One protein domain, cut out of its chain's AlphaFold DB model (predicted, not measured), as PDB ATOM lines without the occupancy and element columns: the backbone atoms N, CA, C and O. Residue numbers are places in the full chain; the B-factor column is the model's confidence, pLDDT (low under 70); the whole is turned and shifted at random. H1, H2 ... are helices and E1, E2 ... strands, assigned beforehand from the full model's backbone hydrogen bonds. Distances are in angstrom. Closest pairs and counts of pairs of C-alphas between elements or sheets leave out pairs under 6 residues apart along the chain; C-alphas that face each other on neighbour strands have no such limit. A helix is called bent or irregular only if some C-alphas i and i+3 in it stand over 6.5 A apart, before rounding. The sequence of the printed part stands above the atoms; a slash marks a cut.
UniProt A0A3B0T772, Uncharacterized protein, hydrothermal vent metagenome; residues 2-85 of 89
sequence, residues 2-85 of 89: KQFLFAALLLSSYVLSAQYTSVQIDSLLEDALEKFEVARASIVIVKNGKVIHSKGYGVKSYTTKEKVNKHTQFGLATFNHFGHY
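This is residues 2 to 85 of the 89 residues of an uncharacterized protein of hydrothermal vent metagenome (UniProt A0A3B0T772). A two-stranded hairpin, E1 and E2, with helix H2 packed on it makes a small body; from this body helix H1 sticks out as a long arm at one end, and a tail without named elements, residues 75 to 85, sticks out elsewhere. Residues 2 to 19, of which 2 to 15 belong to H1, stand free and make much of the length. The printed part has 84 residues, with two named helices and two named strands in the order H1, H2, E1, E2; the sheet, in the order E1 - E2, is antiparallel, and the class is mixed, helices and strands. The whole is extended, with a radius of gyration of the C-alphas of 20.0 A, and its C-alphas span 68 by 33 by 22 A.

E1, residues 40 to 47, and E2, residues 50 to 58, are antiparallel neighbours and form a hairpin, with 170 degrees between their directions. C-alphas 42 and 56 face each other at 4.1 A. N 45 and O 53 are within hydrogen-bond range at 2.8 A, and so are N 57 and O 41 at 2.8 A. The closest C-alphas of H2, residues 22 to 35, and E2 are those of Ser 22 and His 53, 6.5 A apart. Those of H2 and E1 are Leu 33 and Arg 40, 6.8 A apart. H1, residues 2 to 15, is apart from H2, E1 and E2. In H2 every O i to N i+4 pair is within hydrogen-bond range; in H1 it is 7 of 10.

E1 is 23.6 A from first to last C-alpha and begins with C-alpha 40 at (169.280, 148.569, 213.699). E2 is 24.6 A long and ends with C-alpha 58 at (168.167, 149.073, 217.846). H2 is 19.7 A long. H1 is 22.0 A long and begins with C-alpha 2 at (112.718, 148.123, 211.872). Neither helix is bent.

The two C-alphas farthest apart are those of Lys 2 and Thr 63, at 68.3 A. Without the stretches that stand free, the body has 55 residues and spans 39 by 24 by 15 A. The printed part has no cut. The links from H2 to E1 and from E1 to E2 are tight, and the one from H1 to H2 is short. Residues 59 to 85 hold no named element, and their C-alphas lie 14 to 26 A from the mean of the C-alphas. The mean pLDDT of the printed part is 83.0; residue 2, residues 13 to 16 and residues 76 to 85 are under 70.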
ATOM      1  N   LYS A   2     111.689 149.085 212.334       66.25
ATOM      2  CA  LYS A   2     112.718 148.123 211.872       66.25
ATOM      3  C   LYS A   2     113.787 148.705 210.919       66.25
ATOM      4  O   LYS A   2     114.951 148.338 211.008       66.25
ATOM      5  N   GLN A   3     113.421 149.669 210.077       74.50
ATOM      6  CA  GLN A   3     114.338 150.318 209.121       74.50
ATOM      7  C   GLN A   3     115.366 151.251 209.791       74.50
ATOM      8  O   GLN A   3     116.478 151.386 209.291       74.50
ATOM      9  N   PHE A   4     115.044 151.822 210.958       79.31
ATOM     10  CA  PHE A   4     116.008 152.603 211.746       79.31
ATOM     11  C   PHE A   4     117.074 151.708 212.397       79.31
ATOM     12  O   PHE A   4     118.239 152.087 212.449       79.31
ATOM     13  N   LEU A   5     116.700 150.492 212.818       78.75
ATOM     14  CA  LEU A   5     117.646 149.493 213.333       78.75
ATOM     15  C   LEU A   5     118.634 149.027 212.253       78.75
ATOM     16  O   LEU A   5     119.815 148.851 212.534       78.75
ATOM     17  N   PHE A   6     118.167 148.878 211.011       80.56
ATOM     18  CA  PHE A   6     119.024 148.493 209.886       80.56
ATOM     19  C   PHE A   6     120.030 149.592 209.518       80.56
ATOM     20  O   PHE A   6     121.196 149.302 209.259       80.56
ATOM     21  N   ALA A   7     119.607 150.859 209.556       81.75
ATOM     22  CA  ALA A   7     120.503 151.993 209.342       81.75
ATOM     23  C   ALA A   7     121.574 152.086 210.445       81.75
ATOM     24  O   ALA A   7     122.755 152.219 210.138       81.75
ATOM     25  N   ALA A   8     121.195 151.925 211.717       81.44
ATOM     26  CA  ALA A   8     122.143 151.931 212.834       81.44
ATOM     27  C   ALA A   8     123.215 150.826 212.718       81.44
ATOM     28  O   ALA A   8     124.377 151.060 213.051       81.44
ATOM     29  N   LEU A   9     122.849 149.652 212.190       80.00
ATOM     30  CA  LEU A   9     123.777 148.545 211.944       80.00
ATOM     31  C   LEU A   9     124.774 148.834 210.807       80.00
ATOM     32  O   LEU A   9     125.919 148.404 210.874       80.00
ATOM     33  N   LEU A  10     124.373 149.582 209.775       79.06
ATOM     34  CA  LEU A  10     125.282 149.977 208.694       79.06
ATOM     35  C   LEU A  10     126.271 151.055 209.156       79.06
ATOM     36  O   LEU A  10     127.446 151.005 208.793       79.06
ATOM     37  N   LEU A  11     125.835 151.990 210.008       76.50
ATOM     38  CA  LEU A  11     126.704 153.042 210.543       76.50
ATOM     39  C   LEU A  11     127.802 152.520 211.492       76.50
ATOM     40  O   LEU A  11     128.865 153.133 211.579       76.50
ATOM     41  N   SER A  12     127.602 151.384 212.167       72.06
ATOM     42  CA  SER A  12     128.615 150.821 213.075       72.06
ATOM     43  C   SER A  12     129.817 150.198 212.351       72.06
ATOM     44  O   SER A  12     130.876 150.033 212.951       72.06
ATOM     45  N   SER A  13     129.704 149.898 211.054       69.69
ATOM     46  CA  SER A  13     130.820 149.345 210.272       69.69
ATOM     47  C   SER A  13     131.930 150.366 209.985       69.69
ATOM     48  O   SER A  13     133.081 149.983 209.789       69.69
ATOM     49  N   TYR A  14     131.627 151.668 210.044       68.44
ATOM     50  CA  TYR A  14     132.591 152.740 209.767       68.44
ATOM     51  C   TYR A  14     133.545 153.049 210.931       68.44
ATOM     52  O   TYR A  14     134.528 153.759 210.733       68.44
ATOM     53  N   VAL A  15     133.278 152.544 212.141       66.94
ATOM     54  CA  VAL A  15     134.114 152.810 213.330       66.94
ATOM     55  C   VAL A  15     135.185 151.748 213.590       66.94
ATOM     56  O   VAL A  15     136.009 151.927 214.486       66.94
ATOM     57  N   LEU A  16     135.244 150.670 212.802       69.81
ATOM     58  CA  LEU A  16     136.330 149.699 212.921       69.81
ATOM     59  C   LEU A  16     137.591 150.225 212.227       69.81
ATOM     60  O   LEU A  16     137.680 150.277 211.003       69.81
ATOM     61  N   SER A  17     138.598 150.577 213.025       71.12
ATOM     62  CA  SER A  17     139.943 150.881 212.539       71.12
ATOM     63  C   SER A  17     140.883 149.733 212.891       71.12
ATOM     64  O   SER A  17     141.179 149.510 214.059       71.12
ATOM     65  N   ALA A  18     141.364 149.008 211.880       78.88
ATOM     66  CA  ALA A  18     142.325 147.912 212.038       78.88
ATOM     67  C   ALA A  18     143.795 148.389 212.073       78.88
ATOM     68  O   ALA A  18     144.715 147.591 211.918       78.88
ATOM     69  N   GLN A  19     144.036 149.698 212.203       83.69
ATOM     70  CA  GLN A  19     145.386 150.253 212.124       83.69
ATOM     71  C   GLN A  19     146.185 149.968 213.399       83.69
ATOM     72  O   GLN A  19     145.693 150.166 214.511       83.69
ATOM     73  N   TYR A  20     147.446 149.572 213.230       87.12
ATOM     74  CA  TYR A  20     148.366 149.441 214.350       87.12
ATOM     75  C   TYR A  20     148.613 150.795 215.017       87.12
ATOM     76  O   TYR A  20     148.806 151.822 214.361       87.12
ATOM     77  N   THR A  21     148.629 150.785 216.344       90.69
ATOM     78  CA  THR A  21     149.104 151.912 217.147       90.69
ATOM     79  C   THR A  21     150.627 152.014 217.063       90.69
ATOM     80  O   THR A  21     151.315 151.027 216.806       90.69
ATOM     81  N   SER A  22     151.172 153.202 217.335       90.31
ATOM     82  CA  SER A  22     152.628 153.422 217.367       90.31
ATOM     83  C   SER A  22     153.342 152.462 218.333       90.31
ATOM     84  O   SER A  22     154.395 151.933 218.000       90.31
ATOM     85  N   VAL A  23     152.716 152.135 219.469       92.62
ATOM     86  CA  VAL A  23     153.248 151.174 220.451       92.62
ATOM     87  C   VAL A  23     153.266 149.744 219.902       92.62
ATOM     88  O   VAL A  23     154.216 149.005 220.131       92.62
ATOM     89  N   GLN A  24     152.243 149.341 219.147       94.31
ATOM     90  CA  GLN A  24     152.251 148.019 218.517       94.31
ATOM     91  C   GLN A  24     153.297 147.929 217.402       94.31
ATOM     92  O   GLN A  24     153.922 146.886 217.243       94.31
ATOM     93  N   ILE A  25     153.511 149.019 216.656       94.25
ATOM     94  CA  ILE A  25     154.604 149.110 215.680       94.25
ATOM     95  C   ILE A  25     155.954 149.016 216.395       94.25
ATOM     96  O   ILE A  25     156.845 148.336 215.901       94.25
ATOM     97  N   ASP A  26     156.097 149.662 217.556       94.00
ATOM     98  CA  ASP A  26     157.311 149.580 218.365       94.00
ATOM     99  C   ASP A  26     157.636 148.136 218.758       94.00
ATOM    100  O   ASP A  26     158.727 147.667 218.453       94.00
ATOM    101  N   SER A  27     156.672 147.423 219.349       95.19
ATOM    102  CA  SER A  27     156.838 146.015 219.734       95.19
ATOM    103  C   SER A  27     157.170 145.136 218.529       95.19
ATOM    104  O   SER A  27     158.096 144.339 218.585       95.19
ATOM    105  N   LEU A  28     156.461 145.322 217.412       95.00
ATOM    106  CA  LEU A  28     156.700 144.558 216.189       95.00
ATOM    107  C   LEU A  28     158.122 144.761 215.650       95.00
ATOM    108  O   LEU A  28     158.739 143.819 215.157       95.00
ATOM    109  N   LEU A  29     158.630 145.993 215.698       95.19
ATOM    110  CA  LEU A  29     159.976 146.317 215.235       95.19
ATOM    111  C   LEU A  29     161.043 145.777 216.183       95.19
ATOM    112  O   LEU A  29     162.058 145.286 215.701       95.19
ATOM    113  N   GLU A  30     160.821 145.833 217.496       93.69
ATOM    114  CA  GLU A  30     161.722 145.221 218.479       93.69
ATOM    115  C   GLU A  30     161.824 143.703 218.264       93.69
ATOM    116  O   GLU A  30     162.935 143.194 218.095       93.69
ATOM    117  N   ASP A  31     160.688 143.016 218.114       96.06
ATOM    118  CA  ASP A  31     160.644 141.577 217.818       96.06
ATOM    119  C   ASP A  31     161.322 141.246 216.478       96.06
ATOM    120  O   ASP A  31     162.015 140.237 216.337       96.06
ATOM    121  N   ALA A  32     161.135 142.095 215.462       95.50
ATOM    122  CA  ALA A  32     161.748 141.903 214.153       95.50
ATOM    123  C   ALA A  32     163.274 142.059 214.199       95.50
ATOM    124  O   ALA A  32     163.980 141.270 213.571       95.50
ATOM    125  N   LEU A  33     163.800 143.045 214.934       94.69
ATOM    126  CA  LEU A  33     165.249 143.215 215.077       94.69
ATOM    127  C   LEU A  33     165.902 141.969 215.677       94.69
ATOM    128  O   LEU A  33     166.940 141.538 215.181       94.69
ATOM    129  N   GLU A  34     165.277 141.377 216.695       93.94
ATOM    130  CA  GLU A  34     165.750 140.134 217.303       93.94
ATOM    131  C   GLU A  34     165.638 138.959 216.326       93.94
ATOM    132  O   GLU A  34     166.627 138.284 216.047       93.94
ATOM    133  N   LYS A  35     164.455 138.755 215.734       96.75
ATOM    134  CA  LYS A  35     164.177 137.615 214.850       96.75
ATOM    135  C   LYS A  35     165.072 137.562 213.615       96.75
ATOM    136  O   LYS A  35     165.386 136.476 213.135       96.75
ATOM    137  N   PHE A  36     165.414 138.719 213.059       94.69
ATOM    138  CA  PHE A  36     166.244 138.817 211.859       94.69
ATOM    139  C   PHE A  36     167.717 139.101 212.176       94.69
ATOM    140  O   PHE A  36     168.490 139.328 211.248       94.69
ATOM    141  N   GLU A  37     168.099 139.114 213.458       92.38
ATOM    142  CA  GLU A  37     169.459 139.408 213.928       92.38
ATOM    143  C   GLU A  37     170.011 140.733 213.362       92.38
ATOM    144  O   GLU A  37     171.192 140.880 213.039       92.38
ATOM    145  N   VAL A  38     169.137 141.736 213.236       91.56
ATOM    146  CA  VAL A  38     169.473 143.046 212.675       91.56
ATOM    147  C   VAL A  38     169.846 144.006 213.800       91.56
ATOM    148  O   VAL A  38     169.071 144.254 214.717       91.56
ATOM    149  N   ALA A  39     171.021 144.633 213.700       90.31
ATOM    150  CA  ALA A  39     171.500 145.581 214.712       90.31
ATOM    151  C   ALA A  39     170.599 146.821 214.873       90.31
ATOM    152  O   ALA A  39     170.447 147.354 215.977       90.31
ATOM    153  N   ARG A  40     170.056 147.326 213.755       91.25
ATOM    154  CA  ARG A  40     169.280 148.569 213.699       91.25
ATOM    155  C   ARG A  40     168.373 148.674 212.484       91.25
ATOM    156  O   ARG A  40     168.732 148.244 211.392       91.25
ATOM    157  N   ALA A  41     167.271 149.393 212.655       91.50
ATOM    158  CA  ALA A  41     166.374 149.790 211.577       91.50
ATOM    159  C   ALA A  41     165.814 151.195 211.832       91.50
ATOM    160  O   ALA A  41     165.785 151.668 212.966       91.50
ATOM    161  N   SER A  42     165.356 151.870 210.783       91.12
ATOM    162  CA  SER A  42     164.566 153.096 210.901       91.12
ATOM    163  C   SER A  42     163.399 153.019 209.935       91.12
ATOM    164  O   SER A  42     163.584 152.642 208.781       91.12
ATOM    165  N   ILE A  43     162.204 153.354 210.415       91.44
ATOM    166  CA  ILE A  43     160.964 153.262 209.643       91.44
ATOM    167  C   ILE A  43     160.194 154.575 209.729       91.44
ATOM    168  O   ILE A  43     160.112 155.209 210.785       91.44
ATOM    169  N   VAL A  44     159.609 154.955 208.596       91.69
ATOM    170  CA  VAL A  44     158.668 156.065 208.469       91.69
ATOM    171  C   VAL A  44     157.400 155.525 207.818       91.69
ATOM    172  O   VAL A  44     157.468 154.842 206.801       91.69
ATOM    173  N   ILE A  45     156.243 155.819 208.408       92.00
ATOM    174  CA  ILE A  45     154.930 155.441 207.882       92.00
ATOM    175  C   ILE A  45     154.177 156.719 207.534       92.00
ATOM    176  O   ILE A  45     153.933 157.566 208.399       92.00
ATOM    177  N   VAL A  46     153.787 156.837 206.266       92.44
ATOM    178  CA  VAL A  46     153.030 157.970 205.731       92.44
ATOM    179  C   VAL A  46     151.624 157.503 205.371       92.44
ATOM    180  O   VAL A  46     151.451 156.540 204.629       92.44
ATOM    181  N   LYS A  47     150.608 158.200 205.882       88.81
ATOM    182  CA  LYS A  47     149.196 157.977 205.557       88.81
ATOM    183  C   LYS A  47     148.592 159.291 205.091       88.81
ATOM    184  O   LYS A  47     148.645 160.282 205.815       88.81
ATOM    185  N   ASN A  48     148.011 159.293 203.891       91.38
ATOM    186  CA  ASN A  48     147.381 160.472 203.284       91.38
ATOM    187  C   ASN A  48     148.313 161.701 203.268       91.38
ATOM    188  O   ASN A  48     147.918 162.792 203.664       91.38
ATOM    189  N   GLY A  49     149.582 161.501 202.897       92.94
ATOM    190  CA  GLY A  49     150.593 162.566 202.859       92.94
ATOM    191  C   GLY A  49     151.115 163.030 204.225       92.94
ATOM    192  O   GLY A  49     152.007 163.868 204.274       92.94
ATOM    193  N   LYS A  50     150.614 162.481 205.341       91.25
ATOM    194  CA  LYS A  50     151.085 162.806 206.691       91.25
ATOM    195  C   LYS A  50     151.922 161.674 207.270       91.25
ATOM    196  O   LYS A  50     151.502 160.518 207.262       91.25
ATOM    197  N   VAL A  51     153.070 162.015 207.851       90.94
ATOM    198  CA  VAL A  51     153.854 161.083 208.669       90.94
ATOM    199  C   VAL A  51     153.064 160.752 209.936       90.94
ATOM    200  O   VAL A  51     152.779 161.633 210.749       90.94
ATOM    201  N   ILE A  52     152.695 159.484 210.094       91.06
ATOM    202  CA  ILE A  52     151.969 158.977 211.268       91.06
ATOM    203  C   ILE A  52     152.868 158.185 212.223       91.06
ATOM    204  O   ILE A  52     152.492 157.978 213.373       91.06
ATOM    205  N   HIS A  53     154.054 157.770 211.773       92.31
ATOM    206  CA  HIS A  53     155.077 157.125 212.595       92.31
ATOM    207  C   HIS A  53     156.456 157.383 211.984       92.31
ATOM    208  O   HIS A  53     156.604 157.292 210.770       92.31
ATOM    209  N   SER A  54     157.454 157.725 212.795       92.69
ATOM    210  CA  SER A  54     158.831 157.949 212.332       92.69
ATOM    211  C   SER A  54     159.792 157.729 213.489       92.69
ATOM    212  O   SER A  54     159.902 158.579 214.379       92.69
ATOM    213  N   LYS A  55     160.473 156.582 213.497       92.75
ATOM    214  CA  LYS A  55     161.329 156.181 214.617       92.75
ATOM    215  C   LYS A  55     162.443 155.239 214.165       92.75
ATOM    216  O   LYS A  55     162.264 154.426 213.258       92.75
ATOM    217  N   GLY A  56     163.587 155.370 214.830       92.56
ATOM    218  CA  GLY A  56     164.715 154.454 214.723       92.56
ATOM    219  C   GLY A  56     164.748 153.471 215.893       92.56
ATOM    220  O   GLY A  56     164.382 153.824 217.013       92.56
ATOM    221  N   TYR A  57     165.205 152.254 215.618       94.44
ATOM    222  CA  TYR A  57     165.222 151.113 216.528       94.44
ATOM    223  C   TYR A  57     166.597 150.447 216.539       94.44
ATOM    224  O   TYR A  57     167.341 150.506 215.556       94.44
ATOM    225  N   GLY A  58     166.905 149.778 217.649       92.94
ATOM    226  CA  GLY A  58     168.167 149.073 217.846       92.94
ATOM    227  C   GLY A  58     169.320 149.999 218.234       92.94
ATOM    228  O   GLY A  58     169.126 151.080 218.805       92.94
ATOM    229  N   VAL A  59     170.540 149.555 217.936       92.94
ATOM    230  CA  VAL A  59     171.781 150.225 218.346       92.94
ATOM    231  C   VAL A  59     172.688 150.523 217.155       92.94
ATOM    232  O   VAL A  59     172.756 149.784 216.179       92.94
ATOM    233  N   LYS A  60     173.428 151.628 217.243       87.81
ATOM    234  CA  LYS A  60     174.407 152.055 216.235       87.81
ATOM    235  C   LYS A  60     175.644 151.162 216.212       87.81
ATOM    236  O   LYS A  60     176.287 151.038 215.177       87.81
ATOM    237  N   SER A  61     175.987 150.573 217.354       82.62
ATOM    238  CA  SER A  61     177.163 149.726 217.526       82.62
ATOM    239  C   SER A  61     176.931 148.735 218.661       82.62
ATOM    240  O   SER A  61     176.491 149.127 219.740       82.62
ATOM    241  N   TYR A  62     177.343 147.482 218.467       79.38
ATOM    242  CA  TYR A  62     177.330 146.460 219.519       79.38
ATOM    243  C   TYR A  62     178.256 146.803 220.697       79.38
ATOM    244  O   TYR A  62     177.940 146.475 221.837       79.38
ATOM    245  N   THR A  63     179.359 147.516 220.438       86.94
ATOM    246  CA  THR A  63     180.330 147.923 221.468       86.94
ATOM    247  C   THR A  63     179.806 149.049 222.356       86.94
ATOM    248  O   THR A  63     179.710 148.884 223.567       86.94
ATOM    249  N   THR A  64     179.441 150.196 221.772       88.31
ATOM    250  CA  THR A  64     178.963 151.357 222.544       88.31
ATOM    251  C   THR A  64     177.516 151.219 223.012       88.31
ATOM    252  O   THR A  64     177.102 151.944 223.911       88.31
ATOM    253  N   LYS A  65     176.736 150.318 222.391       87.44
ATOM    254  CA  LYS A  65     175.288 150.143 222.603       87.44
ATOM    255  C   LYS A  65     174.488 151.445 222.476       87.44
ATOM    256  O   LYS A  65     173.393 151.568 223.023       87.44
ATOM    257  N   GLU A  66     175.025 152.423 221.747       89.69
ATOM    258  CA  GLU A  66     174.365 153.709 221.542       89.69
ATOM    259  C   GLU A  66     173.072 153.492 220.754       89.69
ATOM    260  O   GLU A  66     173.085 152.874 219.688       89.69
ATOM    261  N   LYS A  67     171.948 153.993 221.271       91.12
ATOM    262  CA  LYS A  67     170.647 153.837 220.616       91.12
ATOM    263  C   LYS A  67     170.581 154.629 219.315       91.12
ATOM    264  O   LYS A  67     171.120 155.731 219.205       91.12
ATOM    265  N   VAL A  68     169.853 154.084 218.348       91.06
ATOM    266  CA  VAL A  68     169.469 154.823 217.144       91.06
ATOM    267  C   VAL A  68     168.542 155.976 217.526       91.06
ATOM    268  O   VAL A  68     167.661 155.847 218.373       91.06
ATOM    269  N   ASN A  69     168.739 157.119 216.881       88.75
ATOM    270  CA  ASN A  69     167.925 158.316 217.052       88.75
ATOM    271  C   ASN A  69     167.635 158.972 215.691       88.75
ATOM    272  O   ASN A  69     168.101 158.508 214.651       88.75
ATOM    273  N   LYS A  70     166.893 160.085 215.703       84.50
ATOM    274  CA  LYS A  70     166.486 160.826 214.495       84.50
ATOM    275  C   LYS A  70     167.652 161.367 213.650       84.50
ATOM    276  O   LYS A  70     167.446 161.686 212.490       84.50
ATOM    277  N   HIS A  71     168.856 161.467 214.213       86.81
ATOM    278  CA  HIS A  71     170.061 161.945 213.525       86.81
ATOM    279  C   HIS A  71     171.005 160.807 213.118       86.81
ATOM    280  O   HIS A  71     172.092 161.046 212.596       86.81
ATOM    281  N   THR A  72     170.626 159.555 213.379       85.31
ATOM    282  CA  THR A  72     171.450 158.405 213.020       85.31
ATOM    283  C   THR A  72     171.427 158.207 211.513       85.31
ATOM    284  O   THR A  72     170.391 157.902 210.932       85.31
ATOM    285  N   GLN A  73     172.592 158.340 210.887       84.31
ATOM    286  CA  GLN A  73     172.742 158.136 209.453       84.31
ATOM    287  C   GLN A  73     172.711 156.638 209.111       84.31
ATOM    288  O   GLN A  73     173.308 155.789 209.785       84.31
ATOM    289  N   PHE A  74     171.997 156.296 208.044       83.50
ATOM    290  CA  PHE A  74     171.994 154.962 207.452       83.50
ATOM    291  C   PHE A  74     172.731 155.056 206.122       83.50
ATOM    292  O   PHE A  74     172.396 155.892 205.288       83.50
ATOM    293  N   GLY A  75     173.766 154.231 205.947       77.88
ATOM    294  CA  GLY A  75     174.439 154.129 204.662       77.88
ATOM    295  C   GLY A  75     173.481 153.478 203.678       77.88
ATOM    296  O   GLY A  75     173.147 152.305 203.838       77.88
ATOM    297  N   LEU A  76     173.011 154.236 202.696       69.88
ATOM    298  CA  LEU A  76     172.268 153.678 201.577       69.88
ATOM    299  C   LEU A  76     173.303 153.063 200.633       69.88
ATOM    300  O   LEU A  76     174.087 153.785 200.018       69.88
ATOM    301  N   ALA A  77     173.357 151.733 200.557       63.09
ATOM    302  CA  ALA A  77     174.094 151.080 199.481       63.09
ATOM    303  C   ALA A  77     173.467 151.500 198.140       63.09
ATOM    304  O   ALA A  77     172.266 151.757 198.070       63.09
ATOM    305  N   THR A  78     174.279 151.631 197.092       51.19
ATOM    306  CA  THR A  78     173.864 152.193 195.797       51.19
ATOM    307  C   THR A  78     172.589 151.538 195.253       51.19
ATOM    308  O   THR A  78     172.613 150.382 194.834       51.19
ATOM    309  N   PHE A  79     171.494 152.300 195.198       51.16
ATOM    310  CA  PHE A  79     170.259 151.950 194.493       51.16
ATOM    311  C   PHE A  79     170.331 152.473 193.052       51.16
ATOM    312  O   PHE A  79     169.641 153.422 192.684       51.16
ATOM    313  N   ASN A  80     171.180 151.879 192.214       45.97
ATOM    314  CA  ASN A  80     171.300 152.288 190.810       45.97
ATOM    315  C   ASN A  80     170.137 151.728 189.965       45.97
ATOM    316  O   ASN A  80     170.374 150.931 189.066       45.97
ATOM    317  N   HIS A  81     168.884 152.099 190.267       50.28
ATOM    318  CA  HIS A  81     167.763 151.971 189.315       50.28
ATOM    319  C   HIS A  81     166.487 152.770 189.662       50.28
ATOM    320  O   HIS A  81     165.587 152.841 188.833       50.28
ATOM    321  N   PHE A  82     166.350 153.390 190.835       52.19
ATOM    322  CA  PHE A  82     165.074 154.025 191.196       52.19
ATOM    323  C   PHE A  82     165.116 155.540 190.987       52.19
ATOM    324  O   PHE A  82     165.864 156.257 191.648       52.19
ATOM    325  N   GLY A  83     164.334 155.998 190.006       47.12
ATOM    326  CA  GLY A  83     164.188 157.400 189.632       47.12
ATOM    327  C   GLY A  83     163.636 158.274 190.760       47.12
ATOM    328  O   GLY A  83     162.860 157.814 191.589       47.12
ATOM    329  N   HIS A  84     164.077 159.534 190.743       45.22
ATOM    330  CA  HIS A  84     163.538 160.709 191.435       45.22
ATOM    331  C   HIS A  84     162.726 160.444 192.715       45.22
ATOM    332  O   HIS A  84     161.498 160.409 192.683       45.22
ATOM    333  N   TYR A  85     163.410 160.387 193.859       52.12
ATOM    334  CA  TYR A  85     162.794 160.687 195.151       52.12
ATOM    335  C   TYR A  85     163.449 161.931 195.743       52.12
ATOM    336  O   TYR A  85     164.669 161.989 195.897       52.12
TER     337      TYR A  85